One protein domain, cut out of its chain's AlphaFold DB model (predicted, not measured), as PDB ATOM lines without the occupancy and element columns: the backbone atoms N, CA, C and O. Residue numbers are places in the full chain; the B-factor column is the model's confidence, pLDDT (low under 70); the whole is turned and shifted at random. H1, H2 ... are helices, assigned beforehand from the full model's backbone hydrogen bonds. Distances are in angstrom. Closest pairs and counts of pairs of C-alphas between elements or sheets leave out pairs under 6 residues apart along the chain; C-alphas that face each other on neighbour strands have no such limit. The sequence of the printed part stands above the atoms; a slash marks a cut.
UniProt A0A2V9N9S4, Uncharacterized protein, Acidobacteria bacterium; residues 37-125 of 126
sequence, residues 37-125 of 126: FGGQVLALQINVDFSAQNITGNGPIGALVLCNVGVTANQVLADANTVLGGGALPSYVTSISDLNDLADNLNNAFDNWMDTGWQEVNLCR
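AT A GLANCE: This is residues 37 to 125 of the 126 residues of an uncharacterized protein of Acidobacteria bacterium (UniProt A0A2V9N9S4). Three helices, H1, H2 and H3, make a small up-and-down bundle, each running against the one before it and touching the other two. Short H4 is near H3, and the last residues fold back to pair, 123 to 124 with 65 to 66, antiparallel. The 89 printed residues, all helix by class with H1 to H4 in order and no named strand, are compact: radius of gyration of the C-alphas 12.1 A, spans 33 by 23 by 18 A.

IN THESE COORDINATES: H1, residues 37 to 52, begins at C-alpha (5.398, 49.881, -11.403) and is 22.4 A long. H2 is residues 73 to 84, 15.9 A; H3, 96 to 108, 18.2 A; H4, 118 to 122, 6.0 A, ending at C-alpha (-8.378, 34.946, -14.955).

HOW THE PARTS SIT: Hairpin H1 and H2 touch at a shallow tilt of 29 degrees, closest C-alphas Val 41 and Ala 80, 6.4 A. H1 and H3 touch, closest C-alphas Phe 37 and Asn 100, 5.3 A. Every O i to N i+4 pair in H1 to H4 is within hydrogen-bond range.

THE WHOLE: The printed part has no cut. Links H1 to H2 and H2 to H3 are long. Residues 112 to 116 have pLDDT under 70.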
ATOM      1  N   PHE A  37       5.615  50.926 -12.402       98.69
ATOM      2  CA  PHE A  37       5.398  49.881 -11.403       98.69
ATOM      3  C   PHE A  37       4.961  50.469 -10.061       98.69
ATOM      4  O   PHE A  37       3.951  50.049  -9.501       98.69
ATOM      5  N   GLY A  38       5.634  51.522  -9.587       98.44
ATOM      6  CA  GLY A  38       5.190  52.235  -8.387       98.44
ATOM      7  C   GLY A  38       3.784  52.830  -8.533       98.44
ATOM      8  O   GLY A  38       3.025  52.857  -7.566       98.44
ATOM      9  N   GLY A  39       3.421  53.283  -9.739       98.44
ATOM     10  CA  GLY A  39       2.067  53.748 -10.054       98.44
ATOM     11  C   GLY A  39       1.020  52.643  -9.940       98.44
ATOM     12  O   GLY A  39       0.019  52.817  -9.246       98.44
ATOM     13  N   GLN A  40       1.274  51.495 -10.567       98.69
ATOM     14  CA  GLN A  40       0.343  50.369 -10.579       98.69
ATOM     15  C   GLN A  40       0.155  49.753  -9.194       98.69
ATOM     16  O   GLN A  40      -0.977  49.447  -8.817       98.69
ATOM     17  N   VAL A  41       1.225  49.635  -8.398       98.50
ATOM     18  CA  VAL A  41       1.137  49.138  -7.014       98.50
ATOM     19  C   VAL A  41       0.310  50.081  -6.140       98.50
ATOM     20  O   VAL A  41      -0.538  49.621  -5.375       98.50
ATOM     21  N   LEU A  42       0.501  51.399  -6.272       98.38
ATOM     22  CA  LEU A  42      -0.300  52.380  -5.536       98.38
ATOM     23  C   LEU A  42      -1.779  52.340  -5.946       98.38
ATOM     24  O   LEU A  42      -2.651  52.365  -5.081       98.38
ATOM     25  N   ALA A  43      -2.067  52.260  -7.246       97.50
ATOM     26  CA  ALA A  43      -3.434  52.139  -7.744       97.50
ATOM     27  C   ALA A  43      -4.103  50.838  -7.260       97.50
ATOM     28  O   ALA A  43      -5.244  50.872  -6.797       97.50
ATOM     29  N   LEU A  44      -3.371  49.718  -7.256       97.38
ATOM     30  CA  LEU A  44      -3.886  48.430  -6.786       97.38
ATOM     31  C   LEU A  44      -4.201  48.452  -5.291       97.38
ATOM     32  O   LEU A  44      -5.244  47.940  -4.886       97.38
ATOM     33  N   GLN A  45      -3.357  49.095  -4.479       97.62
ATOM     34  CA  GLN A  45      -3.638  49.315  -3.058       97.62
ATOM     35  C   GLN A  45      -4.972  50.049  -2.863       97.62
ATOM     36  O   GLN A  45      -5.812  49.600  -2.085       97.62
ATOM     37  N   ILE A  46      -5.201  51.138  -3.608       95.88
ATOM     38  CA  ILE A  46      -6.448  51.915  -3.533       95.88
ATOM     39  C   ILE A  46      -7.648  51.050  -3.928       95.88
ATOM     40  O   ILE A  46      -8.652  51.032  -3.214       95.88
ATOM     41  N   ASN A  47      -7.543  50.309  -5.033       94.75
ATOM     42  CA  ASN A  47      -8.610  49.439  -5.519       94.75
ATOM     43  C   ASN A  47      -8.965  48.348  -4.495       94.75
ATOM     44  O   ASN A  47     -10.143  48.137  -4.193       94.75
ATOM     45  N   VAL A  48      -7.963  47.692  -3.903       96.06
ATOM     46  CA  VAL A  48      -8.158  46.689  -2.848       96.06
ATOM     47  C   VAL A  48      -8.839  47.301  -1.626       96.06
ATOM     48  O   VAL A  48      -9.879  46.794  -1.201       96.06
ATOM     49  N   ASP A  49      -8.325  48.414  -1.105       96.50
ATOM     50  CA  ASP A  49      -8.844  49.029   0.119       96.50
ATOM     51  C   ASP A  49     -10.273  49.552  -0.057       96.50
ATOM     52  O   ASP A  49     -11.140  49.323   0.790       96.50
ATOM     53  N   PHE A  50     -10.557  50.227  -1.173       95.19
ATOM     54  CA  PHE A  50     -11.879  50.806  -1.425       95.19
ATOM     55  C   PHE A  50     -12.916  49.717  -1.695       95.19
ATOM     56  O   PHE A  50     -14.053  49.804  -1.222       95.19
ATOM     57  N   SER A  51     -12.529  48.666  -2.418       94.12
ATOM     58  CA  SER A  51     -13.410  47.531  -2.690       94.12
ATOM     59  C   SER A  51     -13.722  46.713  -1.431       94.12
ATOM     60  O   SER A  51     -14.859  46.274  -1.251       94.12
ATOM     61  N   ALA A  52     -12.772  46.593  -0.496       95.31
ATOM     62  CA  ALA A  52     -12.996  45.967   0.807       95.31
ATOM     63  C   ALA A  52     -14.031  46.725   1.658       95.31
ATOM     64  O   ALA A  52     -14.736  46.118   2.461       95.31
ATOM     65  N   GLN A  53     -14.160  48.039   1.447       95.50
ATOM     66  CA  GLN A  53     -15.202  48.884   2.044       95.50
ATOM     67  C   GLN A  53     -16.480  48.968   1.188       95.50
ATOM     68  O   GLN A  53     -17.383  49.740   1.499       95.50
ATOM     69  N   ASN A  54     -16.564  48.192   0.101       90.38
ATOM     70  CA  ASN A  54     -17.660  48.200  -0.870       90.38
ATOM     71  C   ASN A  54     -17.936  49.581  -1.506       90.38
ATOM     72  O   ASN A  54     -19.043  49.840  -1.975       90.38
ATOM     73  N   ILE A  55     -16.936  50.467  -1.553       92.25
ATOM     74  CA  ILE A  55     -17.055  51.797  -2.175       92.25
ATOM     75  C   ILE A  55     -17.189  51.669  -3.701       92.25
ATOM     76  O   ILE A  55     -17.897  52.451  -4.328       92.25
ATOM     77  N   THR A  56     -16.537  50.666  -4.294       84.50
ATOM     78  CA  THR A  56     -16.515  50.435  -5.748       84.50
ATOM     79  C   THR A  56     -17.672  49.574  -6.262       84.50
ATOM     80  O   THR A  56     -17.827  49.434  -7.467       84.50
ATOM     81  N   GLY A  57     -18.485  48.973  -5.383       82.44
ATOM     82  CA  GLY A  57     -19.646  48.152  -5.762       82.44
ATOM     83  C   GLY A  57     -19.348  46.734  -6.278       82.44
ATOM     84  O   GLY A  57     -20.276  45.937  -6.386       82.44
ATOM     85  N   ASN A  58     -18.081  46.379  -6.521       78.81
ATOM     86  CA  ASN A  58     -17.677  45.065  -7.055       78.81
ATOM     87  C   ASN A  58     -17.367  44.014  -5.967       78.81
ATOM     88  O   ASN A  58     -16.929  42.901  -6.263       78.81
ATOM     89  N   GLY A  59     -17.604  44.349  -4.693       85.88
ATOM     90  CA  GLY A  59     -17.176  43.541  -3.551       85.88
ATOM     91  C   GLY A  59     -15.650  43.542  -3.359       85.88
ATOM     92  O   GLY A  59     -14.941  44.251  -4.066       85.88
ATOM     93  N   PRO A  60     -15.120  42.773  -2.394       92.19
ATOM     94  CA  PRO A  60     -13.707  42.822  -2.018       92.19
ATOM     95  C   PRO A  60     -12.808  42.151  -3.070       92.19
ATOM     96  O   PRO A  60     -12.586  40.939  -3.021       92.19
ATOM     97  N   ILE A  61     -12.233  42.930  -3.995       92.38
ATOM     98  CA  ILE A  61     -11.410  42.384  -5.091       92.38
ATOM     99  C   ILE A  61     -10.143  41.693  -4.575       92.38
ATOM    100  O   ILE A  61      -9.660  40.754  -5.194       92.38
ATOM    101  N   GLY A  62      -9.638  42.112  -3.408       94.56
ATOM    102  CA  GLY A  62      -8.471  41.513  -2.760       94.56
ATOM    103  C   GLY A  62      -8.623  40.013  -2.473       94.56
ATOM    104  O   GLY A  62      -7.623  39.304  -2.373       94.56
ATOM    105  N   ALA A  63      -9.863  39.519  -2.367       95.19
ATOM    106  CA  ALA A  63     -10.173  38.108  -2.138       95.19
ATOM    107  C   ALA A  63     -10.288  37.275  -3.429       95.19
ATOM    108  O   ALA A  63     -10.391  36.053  -3.345       95.19
ATOM    109  N   LEU A  64     -10.285  37.907  -4.607       94.31
ATOM    110  CA  LEU A  64     -10.327  37.196  -5.883       94.31
ATOM    111  C   LEU A  64      -9.014  36.447  -6.107       94.31
ATOM    112  O   LEU A  64      -7.939  36.957  -5.791       94.31
ATOM    113  N   VAL A  65      -9.117  35.234  -6.645       95.88
ATOM    114  CA  VAL A  65      -7.993  34.322  -6.866       95.88
ATOM    115  C   VAL A  65      -7.618  34.329  -8.340       95.88
ATOM    116  O   VAL A  65      -8.486  34.174  -9.191       95.88
ATOM    117  N   LEU A  66      -6.329  34.433  -8.653       94.44
ATOM    118  CA  LEU A  66      -5.826  34.160  -9.994       94.44
ATOM    119  C   LEU A  66      -5.942  32.663 -10.283       94.44
ATOM    120  O   LEU A  66      -5.169  31.865  -9.745       94.44
ATOM    121  N   CYS A  67      -6.884  32.279 -11.146       90.88
ATOM    122  CA  CYS A  67      -7.245  30.878 -11.385       90.88
ATOM    123  C   CYS A  67      -6.040  30.008 -11.789       90.88
ATOM    124  O   CYS A  67      -5.952  28.846 -11.404       90.88
ATOM    125  N   ASN A  68      -5.089  30.581 -12.532       87.38
ATOM    126  CA  ASN A  68      -3.952  29.849 -13.098       87.38
ATOM    127  C   ASN A  68      -2.817  29.580 -12.099       87.38
ATOM    128  O   ASN A  68      -2.006  28.687 -12.331       87.38
ATOM    129  N   VAL A  69      -2.729  30.356 -11.015       91.75
ATOM    130  CA  VAL A  69      -1.588  30.315 -10.076       91.75
ATOM    131  C   VAL A  69      -2.010  30.147  -8.614       91.75
ATOM    132  O   VAL A  69      -1.170  29.858  -7.769       91.75
ATOM    133  N   GLY A  70      -3.301  30.292  -8.301       94.62
ATOM    134  CA  GLY A  70      -3.859  30.022  -6.975       94.62
ATOM    135  C   GLY A  70      -3.544  31.074  -5.907       94.62
ATOM    136  O   GLY A  70      -3.728  30.796  -4.724       94.62
ATOM    137  N   VAL A  71      -3.083  32.269  -6.290       96.06
ATOM    138  CA  VAL A  71      -2.830  33.384  -5.358       96.06
ATOM    139  C   VAL A  71      -3.935  34.432  -5.440       96.06
ATOM    140  O   VAL A  71      -4.542  34.625  -6.492       96.06
ATOM    141  N   THR A  72      -4.211  35.114  -4.331       97.38
ATOM    142  CA  THR A  72      -5.222  36.178  -4.289       97.38
ATOM    143  C   THR A  72      -4.670  37.504  -4.804       97.38
ATOM    144  O   THR A  72      -3.461  37.735  -4.762       97.38
ATOM    145  N   ALA A  73      -5.542  38.428  -5.209       96.62
ATOM    146  CA  ALA A  73      -5.136  39.799  -5.519       96.62
ATOM    147  C   ALA A  73      -4.459  40.494  -4.317       96.62
ATOM    148  O   ALA A  73      -3.517  41.258  -4.506       96.62
ATOM    149  N   ASN A  74      -4.856  40.173  -3.076       97.94
ATOM    150  CA  ASN A  74      -4.142  40.614  -1.871       97.94
ATOM    151  C   ASN A  74      -2.706  40.082  -1.803       97.94
ATOM    152  O   ASN A  74      -1.801  40.822  -1.422       97.94
ATOM    153  N   GLN A  75      -2.485  38.817  -2.169       98.19
ATOM    154  CA  GLN A  75      -1.138  38.253  -2.216       98.19
ATOM    155  C   GLN A  75      -0.305  38.933  -3.309       98.19
ATOM    156  O   GLN A  75       0.824  39.329  -3.043       98.19
ATOM    157  N   VAL A  76      -0.890  39.173  -4.489       98.25
ATOM    158  CA  VAL A  76      -0.223  39.916  -5.569       98.25
ATOM    159  C   VAL A  76       0.171  41.318  -5.118       98.25
ATOM    160  O   VAL A  76       1.299  41.738  -5.359       98.25
ATOM    161  N   LEU A  77      -0.718  42.035  -4.427       98.56
ATOM    162  CA  LEU A  77      -0.428  43.359  -3.877       98.56
ATOM    163  C   LEU A  77       0.700  43.321  -2.832       98.56
ATOM    164  O   LEU A  77       1.561  44.204  -2.821       98.56
ATOM    165  N   ALA A  78       0.719  42.315  -1.956       98.62
ATOM    166  CA  ALA A  78       1.776  42.150  -0.959       98.62
ATOM    167  C   ALA A  78       3.138  41.857  -1.614       98.62
ATOM    168  O   ALA A  78       4.151  42.472  -1.262       98.62
ATOM    169  N   ASP A  79       3.157  40.971  -2.608       98.69
ATOM    170  CA  ASP A  79       4.367  40.623  -3.348       98.69
ATOM    171  C   ASP A  79       4.853  41.809  -4.193       98.69
ATOM    172  O   ASP A  79       6.046  42.108  -4.222       98.69
ATOM    173  N   ALA A  80       3.939  42.566  -4.804       98.69
ATOM    174  CA  ALA A  80       4.281  43.761  -5.563       98.69
ATOM    175  C   ALA A  80       4.852  44.875  -4.675       98.69
ATOM    176  O   ALA A  80       5.839  45.497  -5.056       98.69
ATOM    177  N   ASN A  81       4.329  45.077  -3.458       98.56
ATOM    178  CA  ASN A  81       4.954  45.971  -2.475       98.56
ATOM    179  C   ASN A  81       6.357  45.493  -2.060       98.56
ATOM    180  O   ASN A  81       7.257  46.315  -1.886       98.56
ATOM    181  N   THR A  82       6.554  44.177  -1.927       98.62
ATOM    182  CA  THR A  82       7.864  43.588  -1.606       98.62
ATOM    183  C   THR A  82       8.876  43.860  -2.717       98.62
ATOM    184  O   THR A  82       9.956  44.381  -2.446       98.62
ATOM    185  N   VAL A  83       8.516  43.581  -3.972       98.69
ATOM    186  CA  VAL A  83       9.361  43.841  -5.151       98.69
ATOM    187  C   VAL A  83       9.600  45.340  -5.341       98.69
ATOM    188  O   VAL A  83      10.719  45.753  -5.636       98.69
ATOM    189  N   LEU A  84       8.586  46.176  -5.100       98.56
ATOM    190  CA  LEU A  84       8.712  47.632  -5.181       98.56
ATOM    191  C   LEU A  84       9.736  48.163  -4.172       98.56
ATOM    192  O   LEU A  84      10.437  49.122  -4.474       98.56
ATOM    193  N   GLY A  85       9.854  47.536  -3.002       97.94
ATOM    194  CA  GLY A  85      10.886  47.834  -2.006       97.94
ATOM    195  C   GLY A  85      12.261  47.208  -2.278       97.94
ATOM    196  O   GLY A  85      13.104  47.236  -1.387       97.94
ATOM    197  N   GLY A  86      12.488  46.608  -3.452       97.19
ATOM    198  CA  GLY A  86      13.748  45.940  -3.807       97.19
ATOM    199  C   GLY A  86      13.851  44.481  -3.342       97.19
ATOM    200  O   GLY A  86      14.941  43.911  -3.315       97.19
ATOM    201  N   GLY A  87      12.733  43.868  -2.942       97.81
ATOM    202  CA  GLY A  87      12.658  42.457  -2.572       97.81
ATOM    203  C   GLY A  87      12.671  41.497  -3.769       97.81
ATOM    204  O   GLY A  87      12.701  41.896  -4.931       97.81
ATOM    205  N   ALA A  88      12.647  40.195  -3.474       98.00
ATOM    206  CA  ALA A  88      12.656  39.145  -4.493       98.00
ATOM    207  C   ALA A  88      11.319  39.044  -5.249       98.00
ATOM    208  O   ALA A  88      10.256  39.276  -4.674       98.00
ATOM    209  N   LEU A  89      11.381  38.631  -6.520       98.50
ATOM    210  CA  LEU A  89      10.197  38.322  -7.327       98.50
ATOM    211  C   LEU A  89       9.457  37.086  -6.784       98.50
ATOM    212  O   LEU A  89      10.112  36.113  -6.390       98.50
ATOM    213  N   PRO A  90       8.111  37.081  -6.799       97.81
ATOM    214  CA  PRO A  90       7.347  35.893  -6.454       97.81
ATOM    215  C   PRO A  90       7.456  34.833  -7.560       97.81
ATOM    216  O   PRO A  90       7.690  35.140  -8.726       97.81
ATOM    217  N   SER A  91       7.260  33.558  -7.210       97.12
ATOM    218  CA  SER A  91       7.541  32.423  -8.107       97.12
ATOM    219  C   SER A  91       6.624  32.308  -9.330       97.12
ATOM    220  O   SER A  91       6.895  31.497 -10.211       97.12
ATOM    221  N   TYR A  92       5.514  33.051  -9.365       96.50
ATOM    222  CA  TYR A  92       4.529  33.015 -10.451       96.50
ATOM    223  C   TYR A  92       4.784  34.062 -11.553       96.50
ATOM    224  O   TYR A  92       4.010  34.143 -12.503       96.50
ATOM    225  N   VAL A  93       5.863  34.841 -11.445       97.31
ATOM    226  CA  VAL A  93       6.341  35.788 -12.466       97.31
ATOM    227  C   VAL A  93       7.847  35.632 -12.667       97.31
ATOM    228  O   VAL A  93       8.539  35.059 -11.826       97.31
ATOM    229  N   THR A  94       8.377  36.158 -13.772       97.69
ATOM    230  CA  THR A  94       9.813  36.089 -14.096       97.69
ATOM    231  C   THR A  94      10.511  37.447 -14.118       97.69
ATOM    232  O   THR A  94      11.742  37.499 -14.099       97.69
ATOM    233  N   SER A  95       9.757  38.550 -14.121       98.38
ATOM    234  CA  SER A  95      10.299  39.910 -14.161       98.38
ATOM    235  C   SER A  95       9.421  40.923 -13.411       98.38
ATOM    236  O   SER A  95       8.247  40.664 -13.143       98.38
ATOM    237  N   ILE A  96       9.971  42.108 -13.099       98.56
ATOM    238  CA  ILE A  96       9.174  43.243 -12.583       98.56
ATOM    239  C   ILE A  96       8.134  43.675 -13.627       98.56
ATOM    240  O   ILE A  96       7.031  44.061 -13.257       98.56
ATOM    241  N   SER A  97       8.445  43.555 -14.924       98.56
ATOM    242  CA  SER A  97       7.488  43.845 -15.996       98.56
ATOM    243  C   SER A  97       6.276  42.921 -15.937       98.56
ATOM    244  O   SER A  97       5.155  43.403 -15.991       98.56
ATOM    245  N   ASP A  98       6.477  41.618 -15.728       98.19
ATOM    246  CA  ASP A  98       5.376  40.654 -15.617       98.19
ATOM    247  C   ASP A  98       4.468  40.998 -14.425       98.19
ATOM    248  O   ASP A  98       3.243  40.912 -14.506       98.19
ATOM    249  N   LEU A  99       5.070  41.401 -13.298       98.50
ATOM    250  CA  LEU A  99       4.331  41.777 -12.094       98.50
ATOM    251  C   LEU A  99       3.615  43.124 -12.251       98.50
ATOM    252  O   LEU A  99       2.504  43.286 -11.750       98.50
ATOM    253  N   ASN A 100       4.225  44.069 -12.967       98.56
ATOM    254  CA  ASN A 100       3.594  45.320 -13.368       98.56
ATOM    255  C   ASN A 100       2.370  45.065 -14.250       98.56
ATOM    256  O   ASN A 100       1.308  45.609 -13.970       98.56
ATOM    257  N   ASP A 101       2.502  44.219 -15.269       97.56
ATOM    258  CA  ASP A 101       1.415  43.899 -16.196       97.56
ATOM    259  C   ASP A 101       0.283  43.160 -15.474       97.56
ATOM    260  O   ASP A 101      -0.896  43.378 -15.749       97.56
ATOM    261  N   LEU A 102       0.610  42.316 -14.492       96.69
ATOM    262  CA  LEU A 102      -0.393  41.702 -13.630       96.69
ATOM    263  C   LEU A 102      -1.122  42.735 -12.754       96.69
ATOM    264  O   LEU A 102      -2.344  42.666 -12.631       96.69
ATOM    265  N   ALA A 103      -0.403  43.693 -12.163       97.56
ATOM    266  CA  ALA A 103      -1.013  44.774 -11.389       97.56
ATOM    267  C   ALA A 103      -1.891  45.682 -12.267       97.56
ATOM    268  O   ALA A 103      -2.991  46.042 -11.853       97.56
ATOM    269  N   ASP A 104      -1.453  45.991 -13.490       96.31
ATOM    270  CA  ASP A 104      -2.237  46.728 -14.482       96.31
ATOM    271  C   ASP A 104      -3.520  45.971 -14.850       96.31
ATOM    272  O   ASP A 104      -4.615  46.521 -14.754       96.31
ATOM    273  N   ASN A 105      -3.427  44.677 -15.161       94.88
ATOM    274  CA  ASN A 105      -4.607  43.854 -15.432       94.88
ATOM    275  C   ASN A 105      -5.590  43.836 -14.250       94.88
ATOM    276  O   ASN A 105      -6.795  43.949 -14.457       94.88
ATOM    277  N   LEU A 106      -5.099  43.744 -13.009       94.38
ATOM    278  CA  LEU A 106      -5.944  43.811 -11.813       94.38
ATOM    279  C   LEU A 106      -6.587  45.194 -11.624       94.38
ATOM    280  O   LEU A 106      -7.754  45.269 -11.241       94.38
ATOM    281  N   ASN A 107      -5.862  46.277 -11.909       94.00
ATOM    282  CA  ASN A 107      -6.396  47.639 -11.848       94.00
ATOM    283  C   ASN A 107      -7.495  47.879 -12.883       94.00
ATOM    284  O   ASN A 107      -8.471  48.568 -12.589       94.00
ATOM    285  N   ASN A 108      -7.361  47.274 -14.062       91.19
ATOM    286  CA  ASN A 108      -8.322  47.391 -15.152       91.19
ATOM    287  C   ASN A 108      -9.393  46.285 -15.142       91.19
ATOM    288  O   ASN A 108     -10.304  46.315 -15.962       91.19
ATOM    289  N   ALA A 109      -9.337  45.320 -14.221       88.00
ATOM    290  CA  ALA A 109     -10.253  44.174 -14.175       88.00
ATOM    291  C   ALA A 109     -11.739  44.567 -14.049       88.00
ATOM    292  O   ALA A 109     -12.611  43.780 -14.386       88.00
ATOM    293  N   PHE A 110     -12.039  45.770 -13.560       80.31
ATOM    294  CA  PHE A 110     -13.410  46.252 -13.373       80.31
ATOM    295  C   PHE A 110     -13.587  47.702 -13.848       80.31
ATOM    296  O   PHE A 110     -14.420  48.442 -13.313       80.31
ATOM    297  N   ASP A 111     -12.760  48.141 -14.803       75.62
ATOM    298  CA  ASP A 111     -12.799  49.514 -15.300       75.62
ATOM    299  C   ASP A 111     -14.133  49.831 -16.006       75.62
ATOM    300  O   ASP A 111     -14.764  48.981 -16.635       75.62
ATOM    301  N   ASN A 112     -14.592  51.078 -15.883       66.19
ATOM    302  CA  ASN A 112     -15.861  51.564 -16.438       66.19
ATOM    303  C   ASN A 112     -17.100  50.726 -16.071       66.19
ATOM    304  O   ASN A 112     -18.073  50.713 -16.829       66.19
ATOM    305  N   TRP A 113     -17.097  50.065 -14.906       60.00
ATOM    306  CA  TRP A 113     -18.200  49.203 -14.445       60.00
ATOM    307  C   TRP A 113     -18.472  48.007 -15.360       60.00
ATOM    308  O   TRP A 113     -19.535  47.391 -15.269       60.00
ATOM    309  N   MET A 114     -17.543  47.708 -16.265       61.38
ATOM    310  CA  MET A 114     -17.664  46.612 -17.200       61.38
ATOM    311  C   MET A 114     -16.597  45.582 -16.903       61.38
ATOM    312  O   MET A 114     -15.424  45.882 -16.695       61.38
ATOM    313  N   ASP A 115     -17.050  44.342 -16.925       61.78
ATOM    314  CA  ASP A 115     -16.196  43.185 -16.961       61.78
ATOM    315  C   ASP A 115     -15.311  43.277 -18.222       61.78
ATOM    316  O   ASP A 115     -15.813  43.243 -19.345       61.78
ATOM    317  N   THR A 116     -13.989  43.416 -18.074       66.25
ATOM    318  CA  THR A 116     -13.068  43.616 -19.215       66.25
ATOM    319  C   THR A 116     -12.764  42.325 -19.982       66.25
ATOM    320  O   THR A 116     -11.855  42.276 -20.812       66.25
ATOM    321  N   GLY A 117     -13.509  41.247 -19.709       77.19
ATOM    322  CA  GLY A 117     -13.284  39.887 -20.204       77.19
ATOM    323  C   GLY A 117     -12.041  39.220 -19.603       77.19
ATOM    324  O   GLY A 117     -12.024  38.005 -19.416       77.19
ATOM    325  N   TRP A 118     -11.018  39.996 -19.226       87.19
ATOM    326  CA  TRP A 118      -9.829  39.476 -18.561       87.19
ATOM    327  C   TRP A 118     -10.183  38.827 -17.224       87.19
ATOM    328  O   TRP A 118      -9.752  37.702 -16.969       87.19
ATOM    329  N   GLN A 119     -10.990  39.478 -16.385       81.75
ATOM    330  CA  GLN A 119     -11.298  38.935 -15.065       81.75
ATOM    331  C   GLN A 119     -12.249  37.736 -15.110       81.75
ATOM    332  O   GLN A 119     -12.096  36.848 -14.282       81.75
ATOM    333  N   GLU A 120     -13.134  37.628 -16.107       81.50
ATOM    334  CA  GLU A 120     -13.961  36.421 -16.302       81.50
ATOM    335  C   GLU A 120     -13.111  35.165 -16.552       81.50
ATOM    336  O   GLU A 120     -13.479  34.065 -16.144       81.50
ATOM    337  N   VAL A 121     -11.968  35.329 -17.226       86.06
ATOM    338  CA  VAL A 121     -11.071  34.223 -17.586       86.06
ATOM    339  C   VAL A 121     -10.012  33.969 -16.514       86.06
ATOM    340  O   VAL A 121      -9.581  32.831 -16.330       86.06
ATOM    341  N   ASN A 122      -9.556  35.016 -15.822       90.75
ATOM    342  CA  ASN A 122      -8.378  34.946 -14.955       90.75
ATOM    343  C   ASN A 122      -8.698  34.999 -13.459       90.75
ATOM    344  O   ASN A 122      -7.865  34.547 -12.671       90.75
ATOM    345  N   LEU A 123      -9.859  35.534 -13.058       92.00
ATOM    346  CA  LEU A 123     -10.245  35.667 -11.656       92.00
ATOM    347  C   LEU A 123     -11.354  34.688 -11.275       92.00
ATOM    348  O   LEU A 123     -12.430  34.638 -11.862       92.00
ATOM    349  N   CYS A 124     -11.091  33.945 -10.211       89.81
ATOM    350  CA  CYS A 124     -11.999  32.986  -9.618       89.81
ATOM    351  C   CYS A 124     -12.448  33.495  -8.249       89.81
ATOM    352  O   CYS A 124     -11.681  34.125  -7.508       89.81
ATOM    353  N   ARG A 125     -13.696  33.189  -7.883       80.38
ATOM    354  CA  ARG A 125     -14.109  33.262  -6.480       80.38
ATOM    355  C   ARG A 125     -13.546  32.048  -5.731       80.38
ATOM    356  O   ARG A 125     -13.499  30.973  -6.331       80.38
TER     357      ARG A 125